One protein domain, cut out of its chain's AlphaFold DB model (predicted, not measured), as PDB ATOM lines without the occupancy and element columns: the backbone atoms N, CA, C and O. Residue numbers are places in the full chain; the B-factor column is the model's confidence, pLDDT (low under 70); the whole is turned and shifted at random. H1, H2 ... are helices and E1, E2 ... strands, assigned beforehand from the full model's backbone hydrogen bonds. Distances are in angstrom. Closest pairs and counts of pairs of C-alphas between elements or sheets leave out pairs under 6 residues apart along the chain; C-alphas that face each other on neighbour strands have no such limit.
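Overview. This is residues 3 to 18 and 218 to 308 of the 308 residues of the protein "Mevalonate kinase" of Inonotus obliquus (UniProt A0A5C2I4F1). What does one see first? A small antiparallel sheet of three strands, in the order E1, E2, E3, has the long helix H2 slantwise over one face, two layers; H3 folds back beside the last part of H2, and H1 makes a corner at its beginning. The long link of residues 235 to 253 arches from the sheet to H1, and residues 246 to 257, of which 254 to 257 belong to H1, stick out. What is it made of? The printed part has 107 residues with three named strands, then three named helices; the class is mixed, helices and strands. It is only just compact, close to loose, with a radius of gyration of the C-alphas of 15.4 A and spans of 44 by 39 by 23 A.

Arrangement. How do the strands pair? E1, residues 13 to 16, and E2, residues 218 to 222, are antiparallel, with N 13 and O 221 within hydrogen-bond range at 2.8 A. E2 and E3, residues 231 to 234, form an antiparallel hairpin, with N 220 and O 233 within range at 2.8 A. Which helix is on the sheet? H2, residues 269 to 291, is on it, over E1 and E2; its closest C-alphas to E1 are those of Ser 283 and Ala 13, 6.6 A apart. How do the other helices stand? H1, residues 254 to 267, touches H2 only at the corner, C-alphas 265 and 272 being closest at 5.4 A, at a steep tilt of 56 degrees. H3, residues 297 to 306, touches residues 286 to 290 of H2 in a helical hairpin, C-alphas 289 and 300 being closest at 5.8 A, at a shallow tilt of 9 degrees, opposite ways. In H1, H2 and H3 every O i to N i+4 pair is within hydrogen-bond range.

Along the chain. Where does E1 begin? C-alpha 13 is at (100.658, 173.046, 130.467). How long are the longer helices? H1 measures 20.1 A and H2 32.1 A from first to last C-alpha. Where does H3 end? C-alpha 306 is at (108.361, 157.483, 133.590).

Size, cuts and confidence. Where is the cut? Residues 19 to 217 are not printed, and C-alphas 18 and 218 are 9.6 A apart across the gap. Which link is long, and where is confidence low? The link E3 to H1 is long; pLDDT is under 70 in residues 3 to 10, 223 to 230, 237 to 238 and 307 to 308.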
ATOM      1  N   ARG A   3      94.323 168.167 127.941       47.34
ATOM      2  CA  ARG A   3      95.221 169.006 128.740       47.34
ATOM      3  C   ARG A   3      95.935 168.075 129.704       47.34
ATOM      4  O   ARG A   3      95.277 167.514 130.575       47.34
ATOM      5  N   MET A   4      97.240 167.889 129.534       38.31
ATOM      6  CA  MET A   4      98.007 167.042 130.444       38.31
ATOM      7  C   MET A   4      98.152 167.710 131.817       38.31
ATOM      8  O   MET A   4      98.109 167.009 132.818       38.31
ATOM      9  N   ILE A   5      98.215 169.050 131.900       43.50
ATOM     10  CA  ILE A   5      98.374 169.788 133.168       43.50
ATOM     11  C   ILE A   5      97.501 171.063 133.177       43.50
ATOM     12  O   ILE A   5      97.272 171.699 132.148       43.50
ATOM     13  N   ASN A   6      96.917 171.412 134.330       42.03
ATOM     14  CA  ASN A   6      95.939 172.500 134.461       42.03
ATOM     15  C   ASN A   6      96.607 173.889 134.390       42.03
ATOM     16  O   ASN A   6      97.261 174.325 135.330       42.03
ATOM     17  N   SER A   7      96.339 174.621 133.309       48.81
ATOM     18  CA  SER A   7      96.856 175.957 132.963       48.81
ATOM     19  C   SER A   7      96.486 177.120 133.904       48.81
ATOM     20  O   SER A   7      96.581 178.283 133.507       48.81
ATOM     21  N   ARG A   8      95.920 176.860 135.089       52.53
ATOM     22  CA  ARG A   8      95.436 177.934 135.978       52.53
ATOM     23  C   ARG A   8      96.514 178.519 136.884       52.53
ATOM     24  O   ARG A   8      96.326 179.640 137.362       52.53
ATOM     25  N   TYR A   9      97.612 177.800 137.065       57.84
ATOM     26  CA  TYR A   9      98.786 178.241 137.809       57.84
ATOM     27  C   TYR A   9      99.942 178.551 136.838       57.84
ATOM     28  O   TYR A   9      99.816 178.304 135.642       57.84
ATOM     29  N   GLU A  10     101.033 179.148 137.325       66.06
ATOM     30  CA  GLU A  10     102.192 179.630 136.537       66.06
ATOM     31  C   GLU A  10     103.027 178.505 135.885       66.06
ATOM     32  O   GLU A  10     104.140 178.732 135.406       66.06
ATOM     33  N   GLN A  11     102.501 177.281 135.879       72.94
ATOM     34  CA  GLN A  11     103.147 176.108 135.322       72.94
ATOM     35  C   GLN A  11     102.855 175.971 133.831       72.94
ATOM     36  O   GLN A  11     101.757 176.284 133.358       72.94
ATOM     37  N   THR A  12     103.834 175.442 133.102       79.88
ATOM     38  CA  THR A  12     103.656 175.048 131.708       79.88
ATOM     39  C   THR A  12     102.632 173.921 131.641       79.88
ATOM     40  O   THR A  12     102.737 172.922 132.350       79.88
ATOM     41  N   ALA A  13     101.641 174.070 130.773       82.81
ATOM     42  CA  ALA A  13     100.658 173.046 130.467       82.81
ATOM     43  C   ALA A  13     100.867 172.544 129.040       82.81
ATOM     44  O   ALA A  13     100.854 173.338 128.099       82.81
ATOM     45  N   LEU A  14     100.999 171.229 128.868       85.25
ATOM     46  CA  LEU A  14     101.012 170.612 127.545       85.25
ATOM     47  C   LEU A  14      99.590 170.233 127.132       85.25
ATOM     48  O   LEU A  14      98.831 169.629 127.898       85.25
ATOM     49  N   ALA A  15      99.223 170.602 125.914       86.75
ATOM     50  CA  ALA A  15      97.930 170.328 125.323       86.75
ATOM     51  C   ALA A  15      98.095 169.669 123.959       86.75
ATOM     52  O   ALA A  15      98.892 170.124 123.150       86.75
ATOM     53  N   ALA A  16      97.310 168.632 123.677       86.12
ATOM     54  CA  ALA A  16      97.368 167.934 122.396       86.12
ATOM     55  C   ALA A  16      95.982 167.719 121.786       86.12
ATOM     56  O   ALA A  16      94.973 167.558 122.490       86.12
ATOM     57  N   SER A  17      95.930 167.711 120.455       86.44
ATOM     58  CA  SER A  17      94.734 167.374 119.693       86.44
ATOM     59  C   SER A  17      94.391 165.903 119.902       86.44
ATOM     60  O   SER A  17      95.272 165.046 119.937       86.44
ATOM     61  N   VAL A  18      93.100 165.615 120.037       85.12
ATOM     62  CA  VAL A  18      92.580 164.247 120.135       85.12
ATOM     63  C   VAL A  18      91.859 163.970 118.832       85.12
ATOM     64  O   VAL A  18      91.121 164.840 118.380       85.12
ATOM     65  N   ALA A 218     100.431 169.269 119.031       84.44
ATOM     66  CA  ALA A 218     100.586 169.586 120.444       84.44
ATOM     67  C   ALA A 218     101.147 171.000 120.650       84.44
ATOM     68  O   ALA A 218     101.837 171.551 119.793       84.44
ATOM     69  N   LEU A 219     100.819 171.584 121.797       85.75
ATOM     70  CA  LEU A 219     101.132 172.951 122.175       85.75
ATOM     71  C   LEU A 219     101.522 173.001 123.656       85.75
ATOM     72  O   LEU A 219     100.823 172.439 124.500       85.75
ATOM     73  N   ALA A 220     102.590 173.722 123.971       85.00
ATOM     74  CA  ALA A 220     102.907 174.160 125.319       85.00
ATOM     75  C   ALA A 220     102.279 175.537 125.577       85.00
ATOM     76  O   ALA A 220     102.398 176.459 124.770       85.00
ATOM     77  N   TYR A 221     101.591 175.679 126.705       83.19
ATOM     78  CA  TYR A 221     101.009 176.938 127.151       83.19
ATOM     79  C   TYR A 221     101.572 177.333 128.508       83.19
ATOM     80  O   TYR A 221     101.431 176.588 129.478       83.19
ATOM     81  N   THR A 222     102.101 178.551 128.586       77.88
ATOM     82  CA  THR A 222     102.562 179.155 129.838       77.88
ATOM     83  C   THR A 222     101.844 180.477 130.047       77.88
ATOM     84  O   THR A 222     101.904 181.385 129.210       77.88
ATOM     85  N   ARG A 223     101.137 180.588 131.175       69.12
ATOM     86  CA  ARG A 223     100.397 181.801 131.531       69.12
ATOM     87  C   ARG A 223     101.370 182.957 131.811       69.12
ATOM     88  O   ARG A 223     102.418 182.719 132.406       69.12
ATOM     89  N   PRO A 224     101.030 184.206 131.445       62.91
ATOM     90  CA  PRO A 224     101.825 185.360 131.846       62.91
ATOM     91  C   PRO A 224     101.904 185.536 133.365       62.91
ATOM     92  O   PRO A 224     100.872 185.609 134.032       62.91
ATOM     93  N   GLY A 225     103.138 185.579 133.884       56.31
ATOM     94  CA  GLY A 225     103.502 185.636 135.306       56.31
ATOM     95  C   GLY A 225     105.022 185.788 135.502       56.31
ATOM     96  O   GLY A 225     105.793 185.531 134.575       56.31
ATOM     97  N   PHE A 226     105.448 186.273 136.676       43.62
ATOM     98  CA  PHE A 226     106.819 186.717 136.981       43.62
ATOM     99  C   PHE A 226     107.901 185.685 136.595       43.62
ATOM    100  O   PHE A 226     108.003 184.619 137.191       43.62
ATOM    101  N   GLY A 227     108.750 186.039 135.621       52.12
ATOM    102  CA  GLY A 227     110.027 185.363 135.353       52.12
ATOM    103  C   GLY A 227     110.065 184.332 134.216       52.12
ATOM    104  O   GLY A 227     111.162 183.901 133.868       52.12
ATOM    105  N   ARG A 228     108.937 183.953 133.589       59.41
ATOM    106  CA  ARG A 228     108.924 182.982 132.467       59.41
ATOM    107  C   ARG A 228     108.347 183.553 131.175       59.41
ATOM    108  O   ARG A 228     107.407 184.347 131.190       59.41
ATOM    109  N   LYS A 229     108.899 183.105 130.038       55.59
ATOM    110  CA  LYS A 229     108.412 183.464 128.700       55.59
ATOM    111  C   LYS A 229     106.974 182.967 128.558       55.59
ATOM    112  O   LYS A 229     106.706 181.772 128.519       55.59
ATOM    113  N   SER A 230     106.050 183.913 128.561       61.34
ATOM    114  CA  SER A 230     104.620 183.655 128.462       61.34
ATOM    115  C   SER A 230     104.255 183.411 127.004       61.34
ATOM    116  O   SER A 230     104.797 184.080 126.125       61.34
ATOM    117  N   GLY A 231     103.330 182.494 126.735       73.19
ATOM    118  CA  GLY A 231     102.878 182.274 125.368       73.19
ATOM    119  C   GLY A 231     102.370 180.874 125.079       73.19
ATOM    120  O   GLY A 231     102.223 180.029 125.961       73.19
ATOM    121  N   MET A 232     102.075 180.684 123.799       79.81
ATOM    122  CA  MET A 232     101.685 179.425 123.189       79.81
ATOM    123  C   MET A 232     102.794 179.012 122.229       79.81
ATOM    124  O   MET A 232     103.075 179.736 121.275       79.81
ATOM    125  N   GLU A 233     103.414 177.868 122.482       82.88
ATOM    126  CA  GLU A 233     104.487 177.326 121.655       82.88
ATOM    127  C   GLU A 233     104.045 175.996 121.052       82.88
ATOM    128  O   GLU A 233     103.620 175.084 121.761       82.88
ATOM    129  N   ALA A 234     104.093 175.889 119.725       81.31
ATOM    130  CA  ALA A 234     103.769 174.648 119.038       81.31
ATOM    131  C   ALA A 234     104.916 173.646 119.196       81.31
ATOM    132  O   ALA A 234     106.067 173.964 118.902       81.31
ATOM    133  N   ILE A 235     104.587 172.419 119.590       82.75
ATOM    134  CA  ILE A 235     105.554 171.326 119.691       82.75
ATOM    135  C   ILE A 235     105.755 170.753 118.289       82.75
ATOM    136  O   ILE A 235     104.958 169.951 117.787       82.75
ATOM    137  N   LEU A 236     106.816 171.215 117.631       71.81
ATOM    138  CA  LEU A 236     107.245 170.711 116.331       71.81
ATOM    139  C   LEU A 236     107.769 169.279 116.497       71.81
ATOM    140  O   LEU A 236     108.488 168.986 117.441       71.81
ATOM    141  N   GLY A 237     107.388 168.375 115.592       66.00
ATOM    142  CA  GLY A 237     107.816 166.970 115.655       66.00
ATOM    143  C   GLY A 237     106.885 166.034 116.434       66.00
ATOM    144  O   GLY A 237     107.097 164.820 116.403       66.00
ATOM    145  N   PHE A 238     105.808 166.544 117.046       69.75
ATOM    146  CA  PHE A 238     104.821 165.710 117.733       69.75
ATOM    147  C   PHE A 238     104.177 164.685 116.780       69.75
ATOM    148  O   PHE A 238     103.349 165.016 115.926       69.75
ATOM    149  N   LYS A 239     104.539 163.408 116.944       70.62
ATOM    150  CA  LYS A 239     103.921 162.275 116.238       70.62
ATOM    151  C   LYS A 239     102.678 161.798 116.988       70.62
ATOM    152  O   LYS A 239     102.656 161.782 118.220       70.62
ATOM    153  N   SER A 240     101.672 161.317 116.257       75.50
ATOM    154  CA  SER A 240     100.418 160.807 116.833       75.50
ATOM    155  C   SER A 240     100.668 159.732 117.898       75.50
ATOM    156  O   SER A 240     101.302 158.708 117.622       75.50
ATOM    157  N   LEU A 241     100.173 159.963 119.113       78.44
ATOM    158  CA  LEU A 241     100.168 158.998 120.214       78.44
ATOM    159  C   LEU A 241      98.837 158.242 120.223       78.44
ATOM    160  O   LEU A 241      97.785 158.840 120.004       78.44
ATOM    161  N   ARG A 242      98.880 156.932 120.486       80.31
ATOM    162  CA  ARG A 242      97.674 156.133 120.739       80.31
ATOM    163  C   ARG A 242      97.456 156.076 122.244       80.31
ATOM    164  O   ARG A 242      98.357 155.671 122.965       80.31
ATOM    165  N   PHE A 243      96.273 156.463 122.695       81.69
ATOM    166  CA  PHE A 243      95.887 156.429 124.103       81.69
ATOM    167  C   PHE A 243      94.464 155.894 124.243       81.69
ATOM    168  O   PHE A 243      93.632 156.067 123.349       81.69
ATOM    169  N   LEU A 244      94.189 155.249 125.377       85.75
ATOM    170  CA  LEU A 244      92.844 154.836 125.758       85.75
ATOM    171  C   LEU A 244      92.189 155.972 126.544       85.75
ATOM    172  O   LEU A 244      92.606 156.297 127.653       85.75
ATOM    173  N   LEU A 245      91.161 156.583 125.963       84.12
ATOM    174  CA  LEU A 245      90.375 157.603 126.642       84.12
ATOM    175  C   LEU A 245      89.281 156.932 127.479       84.12
ATOM    176  O   LEU A 245      88.376 156.306 126.929       84.12
ATOM    177  N   ILE A 246      89.350 157.101 128.799       86.50
ATOM    178  CA  ILE A 246      88.361 156.573 129.743       86.50
ATOM    179  C   ILE A 246      87.567 157.743 130.326       86.50
ATOM    180  O   ILE A 246      88.127 158.634 130.961       86.50
ATOM    181  N   ASP A 247      86.253 157.729 130.115       84.00
ATOM    182  CA  ASP A 247      85.319 158.660 130.744       84.00
ATOM    183  C   ASP A 247      84.644 157.964 131.928       84.00
ATOM    184  O   ASP A 247      83.867 157.026 131.740       84.00
ATOM    185  N   THR A 248      84.938 158.425 133.144       86.19
ATOM    186  CA  THR A 248      84.396 157.849 134.384       86.19
ATOM    187  C   THR A 248      82.895 158.080 134.550       86.19
ATOM    188  O   THR A 248      82.293 157.469 135.428       86.19
ATOM    189  N   LYS A 249      82.285 158.968 133.747       81.62
ATOM    190  CA  LYS A 249      80.880 159.402 133.862       81.62
ATOM    191  C   LYS A 249      80.531 160.058 135.202       81.62
ATOM    192  O   LYS A 249      79.356 160.270 135.496       81.62
ATOM    193  N   VAL A 250      81.538 160.431 135.994       83.94
ATOM    194  CA  VAL A 250      81.346 161.129 137.268       83.94
ATOM    195  C   VAL A 250      81.268 162.639 137.010       83.94
ATOM    196  O   VAL A 250      82.207 163.211 136.444       83.94
ATOM    197  N   PRO A 251      80.182 163.320 137.423       77.62
ATOM    198  CA  PRO A 251      80.075 164.763 137.263       77.62
ATOM    199  C   PRO A 251      81.128 165.476 138.117       77.62
ATOM    200  O   PRO A 251      81.391 165.099 139.258       77.62
ATOM    201  N   ARG A 252      81.718 166.548 137.580       74.94
ATOM    202  CA  ARG A 252      82.721 167.359 138.283       74.94
ATOM    203  C   ARG A 252      82.377 168.838 138.237       74.94
ATOM    204  O   ARG A 252      81.975 169.359 137.201       74.94
ATOM    205  N   ASN A 253      82.617 169.536 139.343       78.19
ATOM    206  CA  ASN A 253      82.563 170.992 139.381       78.19
ATOM    207  C   ASN A 253      83.983 171.561 139.285       78.19
ATOM    208  O   ASN A 253      84.673 171.746 140.288       78.19
ATOM    209  N   THR A 254      84.421 171.861 138.060       77.62
ATOM    210  CA  THR A 254      85.760 172.408 137.792       77.62
ATOM    211  C   THR A 254      86.029 173.700 138.566       77.62
ATOM    212  O   THR A 254      87.155 173.916 139.008       77.62
ATOM    213  N   LYS A 255      85.013 174.555 138.772       74.75
ATOM    214  CA  LYS A 255      85.174 175.800 139.542       74.75
ATOM    215  C   LYS A 255      85.491 175.500 141.008       74.75
ATOM    216  O   LYS A 255      86.422 176.090 141.545       74.75
ATOM    217  N   ALA A 256      84.770 174.560 141.618       81.69
ATOM    218  CA  ALA A 256      84.995 174.159 143.004       81.69
ATOM    219  C   ALA A 256      86.374 173.505 143.204       81.69
ATOM    220  O   ALA A 256      87.082 173.863 144.138       81.69
ATOM    221  N   LEU A 257      86.793 172.617 142.293       84.12
ATOM    222  CA  LEU A 257      88.117 171.978 142.359       84.12
ATOM    223  C   LEU A 257      89.250 173.008 142.293       84.12
ATOM    224  O   LEU A 257      90.177 172.971 143.095       84.12
ATOM    225  N   VAL A 258      89.152 173.966 141.368       81.50
ATOM    226  CA  VAL A 258      90.141 175.046 141.242       81.50
ATOM    227  C   VAL A 258      90.156 175.936 142.482       81.50
ATOM    228  O   VAL A 258      91.233 176.293 142.954       81.50
ATOM    229  N   ALA A 259      88.985 176.288 143.017       83.12
ATOM    230  CA  ALA A 259      88.892 177.071 144.245       83.12
ATOM    231  C   ALA A 259      89.534 176.333 145.431       83.12
ATOM    232  O   ALA A 259      90.254 176.950 146.210       83.12
ATOM    233  N   GLY A 260      89.349 175.012 145.521       87.31
ATOM    234  CA  GLY A 260      89.981 174.173 146.536       87.31
ATOM    235  C   GLY A 260      91.508 174.185 146.456       87.31
ATOM    236  O   GLY A 260      92.168 174.385 147.472       87.31
ATOM    237  N   VAL A 261      92.085 174.047 145.255       86.62
ATOM    238  CA  VAL A 261      93.550 174.127 145.080       86.62
ATOM    239  C   VAL A 261      94.066 175.536 145.395       86.62
ATOM    240  O   VAL A 261      95.115 175.678 146.017       86.62
ATOM    241  N   ALA A 262      93.326 176.588 145.027       83.56
ATOM    242  CA  ALA A 262      93.700 177.965 145.350       83.56
ATOM    243  C   ALA A 262      93.701 178.217 146.864       83.56
ATOM    244  O   ALA A 262      94.664 178.774 147.383       83.56
ATOM    245  N   LEU A 263      92.671 177.750 147.573       89.62
ATOM    246  CA  LEU A 263      92.596 177.834 149.029       89.62
ATOM    247  C   LEU A 263      93.733 177.047 149.690       89.62
ATOM    248  O   LEU A 263      94.397 177.562 150.585       89.62
ATOM    249  N   LYS A 264      94.013 175.831 149.207       89.44
ATOM    250  CA  LYS A 264      95.118 175.021 149.729       89.44
ATOM    251  C   LYS A 264      96.474 175.698 149.518       89.44
ATOM    252  O   LYS A 264      97.294 175.677 150.423       89.44
ATOM    253  N   LYS A 265      96.689 176.360 148.374       87.50
ATOM    254  CA  LYS A 265      97.909 177.143 148.112       87.50
ATOM    255  C   LYS A 265      98.091 178.293 149.106       87.50
ATOM    256  O   LYS A 265      99.217 178.585 149.480       87.50
ATOM    257  N   VAL A 266      97.006 178.951 149.514       90.25
ATOM    258  CA  VAL A 266      97.064 180.028 150.518       90.25
ATOM    259  C   VAL A 266      97.372 179.470 151.908       90.25
ATOM    260  O   VAL A 266      98.168 180.059 152.631       90.25
ATOM    261  N   ASN A 267      96.772 178.334 152.266       93.38
ATOM    262  CA  ASN A 267      96.943 177.727 153.587       93.38
ATOM    263  C   ASN A 267      98.307 177.035 153.762       93.38
ATOM    264  O   ASN A 267      98.863 177.045 154.854       93.38
ATOM    265  N   GLU A 268      98.836 176.426 152.698       93.12
ATOM    266  CA  GLU A 268     100.058 175.613 152.712       93.12
ATOM    267  C   GLU A 268     100.991 176.011 151.542       93.12
ATOM    268  O   GLU A 268     101.208 175.221 150.617       93.12
ATOM    269  N   PRO A 269     101.535 177.244 151.530       89.94
ATOM    270  CA  PRO A 269     102.213 177.800 150.358       89.94
ATOM    271  C   PRO A 269     103.495 177.061 149.974       89.94
ATOM    272  O   PRO A 269     103.704 176.817 148.788       89.94
ATOM    273  N   GLU A 270     104.328 176.669 150.940       91.62
ATOM    274  CA  GLU A 270     105.578 175.942 150.673       91.62
ATOM    275  C   GLU A 270     105.303 174.533 150.132       91.62
ATOM    276  O   GLU A 270     105.875 174.124 149.124       91.62
ATOM    277  N   TYR A 271     104.359 173.815 150.747       90.38
ATOM    278  CA  TYR A 271     103.988 172.462 150.332       90.38
ATOM    279  C   TYR A 271     103.351 172.443 148.938       90.38
ATOM    280  O   TYR A 271     103.774 171.688 148.059       90.38
ATOM    281  N   VAL A 272     102.354 173.301 148.698       87.88
ATOM    282  CA  VAL A 272     101.716 173.401 147.378       87.88
ATOM    283  C   VAL A 272     102.688 173.973 146.345       87.88
ATOM    284  O   VAL A 272     102.644 173.555 145.192       87.88
ATOM    285  N   GLY A 273     103.586 174.876 146.744       86.88
ATOM    286  CA  GLY A 273     104.680 175.372 145.909       86.88
ATOM    287  C   GLY A 273     105.565 174.241 145.392       86.88
ATOM    288  O   GLY A 273     105.682 174.083 144.179       86.88
ATOM    289  N   GLY A 274     106.076 173.388 146.285       89.31
ATOM    290  CA  GLY A 274     106.893 172.231 145.907       89.31
ATOM    291  C   GLY A 274     106.162 171.236 144.996       89.31
ATOM    292  O   GLY A 274     106.739 170.731 144.035       89.31
ATOM    293  N   LEU A 275     104.862 171.001 145.219       89.06
ATOM    294  CA  LEU A 275     104.051 170.175 144.310       89.06
ATOM    295  C   LEU A 275     103.911 170.801 142.917       89.06
ATOM    296  O   LEU A 275     103.983 170.101 141.909       89.06
ATOM    297  N   LEU A 276     103.700 172.116 142.845       86.50
ATOM    298  CA  LEU A 276     103.603 172.835 141.576       86.50
ATOM    299  C   LEU A 276     104.945 172.862 140.827       86.50
ATOM    300  O   LEU A 276     104.948 172.816 139.597       86.50
ATOM    301  N   GLU A 277     106.072 172.903 141.538       86.69
ATOM    302  CA  GLU A 277     107.409 172.748 140.952       86.69
ATOM    303  C   GLU A 277     107.632 171.336 140.407       86.69
ATOM    304  O   GLU A 277     108.085 171.194 139.276       86.69
ATOM    305  N   ALA A 278     107.225 170.294 141.134       88.25
ATOM    306  CA  ALA A 278     107.296 168.921 140.631       88.25
ATOM    307  C   ALA A 278     106.453 168.734 139.354       88.25
ATOM    308  O   ALA A 278     106.920 168.153 138.374       88.25
ATOM    309  N   ILE A 279     105.237 169.295 139.324       87.50
ATOM    310  CA  ILE A 279     104.379 169.315 138.126       87.50
ATOM    311  C   ILE A 279     105.069 170.052 136.969       87.50
ATOM    312  O   ILE A 279     104.975 169.616 135.823       87.50
ATOM    313  N   GLN A 280     105.776 171.151 137.249       84.94
ATOM    314  CA  GLN A 280     106.556 171.852 136.234       84.94
ATOM    315  C   GLN A 280     107.666 170.967 135.664       84.94
ATOM    316  O   GLN A 280     107.798 170.898 134.447       84.94
ATOM    317  N   SER A 281     108.440 170.288 136.514       87.56
ATOM    318  CA  SER A 281     109.515 169.403 136.059       87.56
ATOM    319  C   SER A 281     108.990 168.284 135.158       87.56
ATOM    320  O   SER A 281     109.622 167.973 134.152       87.56
ATOM    321  N   ILE A 282     107.801 167.745 135.455       88.25
ATOM    322  CA  ILE A 282     107.114 166.773 134.591       88.25
ATOM    323  C   ILE A 282     106.766 167.397 133.232       88.25
ATOM    324  O   ILE A 282     107.030 166.796 132.193       88.25
ATOM    325  N   SER A 283     106.193 168.607 133.216       86.38
ATOM    326  CA  SER A 283     105.902 169.327 131.968       86.38
ATOM    327  C   SER A 283     107.153 169.592 131.136       86.38
ATOM    328  O   SER A 283     107.104 169.438 129.917       86.38
ATOM    329  N   ASP A 284     108.250 170.004 131.770       86.12
ATOM    330  CA  ASP A 284     109.501 170.340 131.090       86.12
ATOM    331  C   ASP A 284     110.146 169.094 130.477       86.12
ATOM    332  O   ASP A 284     110.575 169.126 129.323       86.12
ATOM    333  N   GLU A 285     110.144 167.975 131.204       87.12
ATOM    334  CA  GLU A 285     110.676 166.709 130.705       87.12
ATOM    335  C   GLU A 285     109.807 166.132 129.580       87.12
ATOM    336  O   GLU A 285     110.319 165.768 128.520       87.12
ATOM    337  N   ALA A 286     108.480 166.143 129.744       85.88
ATOM    338  CA  ALA A 286     107.564 165.743 128.681       85.88
ATOM    339  C   ALA A 286     107.722 166.632 127.436       85.88
ATOM    340  O   ALA A 286     107.721 166.130 126.313       85.88
ATOM    341  N   HIS A 287     107.903 167.943 127.610       86.25
ATOM    342  CA  HIS A 287     108.164 168.860 126.504       86.25
ATOM    343  C   HIS A 287     109.479 168.518 125.793       86.25
ATOM    344  O   HIS A 287     109.488 168.391 124.570       86.25
ATOM    345  N   ARG A 288     110.566 168.302 126.548       86.81
ATOM    346  CA  ARG A 288     111.879 167.907 126.018       86.81
ATOM    347  C   ARG A 288     111.778 166.647 125.161       86.81
ATOM    348  O   ARG A 288     112.251 166.646 124.030       86.81
ATOM    349  N   ILE A 289     111.109 165.611 125.671       85.62
ATOM    350  CA  ILE A 289     110.917 164.335 124.969       85.62
ATOM    351  C   ILE A 289     110.090 164.511 123.688       85.62
ATOM    352  O   ILE A 289     110.372 163.877 122.673       85.62
ATOM    353  N   LEU A 290     109.045 165.344 123.724       82.62
ATOM    354  CA  LEU A 290     108.129 165.519 122.594       82.62
ATOM    355  C   LEU A 290     108.683 166.415 121.478       82.62
ATOM    356  O   LEU A 290     108.243 166.270 120.336       82.62
ATOM    357  N   VAL A 291     109.601 167.331 121.798       84.12
ATOM    358  CA  VAL A 291     110.285 168.203 120.825       84.12
ATOM    359  C   VAL A 291     111.474 167.497 120.168       84.12
ATOM    360  O   VAL A 291     111.813 167.811 119.029       84.12
ATOM    361  N   ASP A 292     112.102 166.542 120.856       82.00
ATOM    362  CA  ASP A 292     113.263 165.820 120.341       82.00
ATOM    363  C   ASP A 292     112.879 164.917 119.154       82.00
ATOM    364  O   ASP A 292     112.259 163.858 119.307       82.00
ATOM    365  N   THR A 293     113.227 165.358 117.943       76.00
ATOM    366  CA  THR A 293     112.959 164.633 116.695       76.00
ATOM    367  C   THR A 293     113.928 163.488 116.435       76.00
ATOM    368  O   THR A 293     113.605 162.616 115.620       76.00
ATOM    369  N   ASP A 294     115.080 163.495 117.105       80.31
ATOM    370  CA  ASP A 294     116.148 162.511 116.936       80.31
ATOM    371  C   ASP A 294     115.939 161.307 117.863       80.31
ATOM    372  O   ASP A 294     116.384 160.198 117.552       80.31
ATOM    373  N   LEU A 295     115.187 161.487 118.955       79.62
ATOM    374  CA  LEU A 295     114.823 160.405 119.863       79.62
ATOM    375  C   LEU A 295     113.932 159.350 119.165       79.62
ATOM    376  O   LEU A 295     112.864 159.680 118.621       79.62
ATOM    377  N   PRO A 296     114.296 158.053 119.210       83.00
ATOM    378  CA  PRO A 296     113.445 156.984 118.705       83.00
ATOM    379  C   PRO A 296     112.070 156.991 119.378       83.00
ATOM    380  O   PRO A 296     111.931 157.235 120.576       83.00
ATOM    381  N   ARG A 297     111.023 156.647 118.619       77.75
ATOM    382  CA  ARG A 297     109.639 156.674 119.124       77.75
ATOM    383  C   ARG A 297     109.439 155.811 120.372       77.75
ATOM    384  O   ARG A 297     108.636 156.160 121.228       77.75
ATOM    385  N   GLU A 298     110.134 154.684 120.456       82.06
ATOM    386  CA  GLU A 298     110.047 153.787 121.605       82.06
ATOM    387  C   GLU A 298     110.622 154.428 122.875       82.06
ATOM    388  O   GLU A 298     110.007 154.345 123.934       82.06
ATOM    389  N   GLU A 299     111.739 155.144 122.758       82.19
ATOM    390  CA  GLU A 299     112.332 155.894 123.869       82.19
ATOM    391  C   GLU A 299     111.464 157.085 124.273       82.19
ATOM    392  O   GLU A 299     111.299 157.337 125.464       82.19
ATOM    393  N   GLN A 300     110.819 157.754 123.307       79.62
ATOM    394  CA  GLN A 300     109.860 158.820 123.613       79.62
ATOM    395  C   GLN A 300     108.695 158.291 124.457       79.62
ATOM    396  O   GLN A 300     108.283 158.926 125.423       79.62
ATOM    397  N   LEU A 301     108.157 157.121 124.097       79.81
ATOM    398  CA  LEU A 301     107.054 156.496 124.826       79.81
ATOM    399  C   LEU A 301     107.479 156.067 126.233       79.81
ATOM    400  O   LEU A 301     106.787 156.400 127.189       79.81
ATOM    401  N   ARG A 302     108.640 155.414 126.367       82.38
ATOM    402  CA  ARG A 302     109.187 155.022 127.676       82.38
ATOM    403  C   ARG A 302     109.453 156.233 128.570       82.38
ATOM    404  O   ARG A 302     109.131 156.199 129.749       82.38
ATOM    405  N   GLY A 303     110.000 157.317 128.020       78.94
ATOM    406  CA  GLY A 303     110.228 158.551 128.773       78.94
ATOM    407  C   GLY A 303     108.927 159.164 129.301       78.94
ATOM    408  O   GLY A 303     108.870 159.591 130.451       78.94
ATOM    409  N   LEU A 304     107.856 159.141 128.500       78.94
ATOM    410  CA  LEU A 304     106.537 159.618 128.925       78.94
ATOM    411  C   LEU A 304     105.886 158.720 129.992       78.94
ATOM    412  O   LEU A 304     105.187 159.250 130.849       78.94
ATOM    413  N   GLU A 305     106.124 157.405 129.969       75.50
ATOM    414  CA  GLU A 305     105.668 156.471 131.017       75.50
ATOM    415  C   GLU A 305     106.357 156.721 132.366       75.50
ATOM    416  O   GLU A 305     105.745 156.554 133.413       75.50
ATOM    417  N   VAL A 306     107.622 157.148 132.359       70.81
ATOM    418  CA  VAL A 306     108.361 157.483 133.590       70.81
ATOM    419  C   VAL A 306     107.918 158.834 134.172       70.81
ATOM    420  O   VAL A 306     108.075 159.076 135.367       70.81
ATOM    421  N   CYS A 307     107.347 159.711 133.342       58.41
ATOM    422  CA  CYS A 307     106.837 161.019 133.755       58.41
ATOM    423  C   CYS A 307     105.432 160.975 134.393       58.41
ATOM    424  O   CYS A 307     104.992 162.001 134.918       58.41
ATOM    425  N   SER A 308     104.711 159.848 134.298       50.53
ATOM    426  CA  SER A 308     103.333 159.672 134.799       50.53
ATOM    427  C   SER A 308     103.270 159.034 136.179       50.53
ATOM    428  O   SER A 308     102.446 159.507 136.992       50.53
TER     429      SER A 308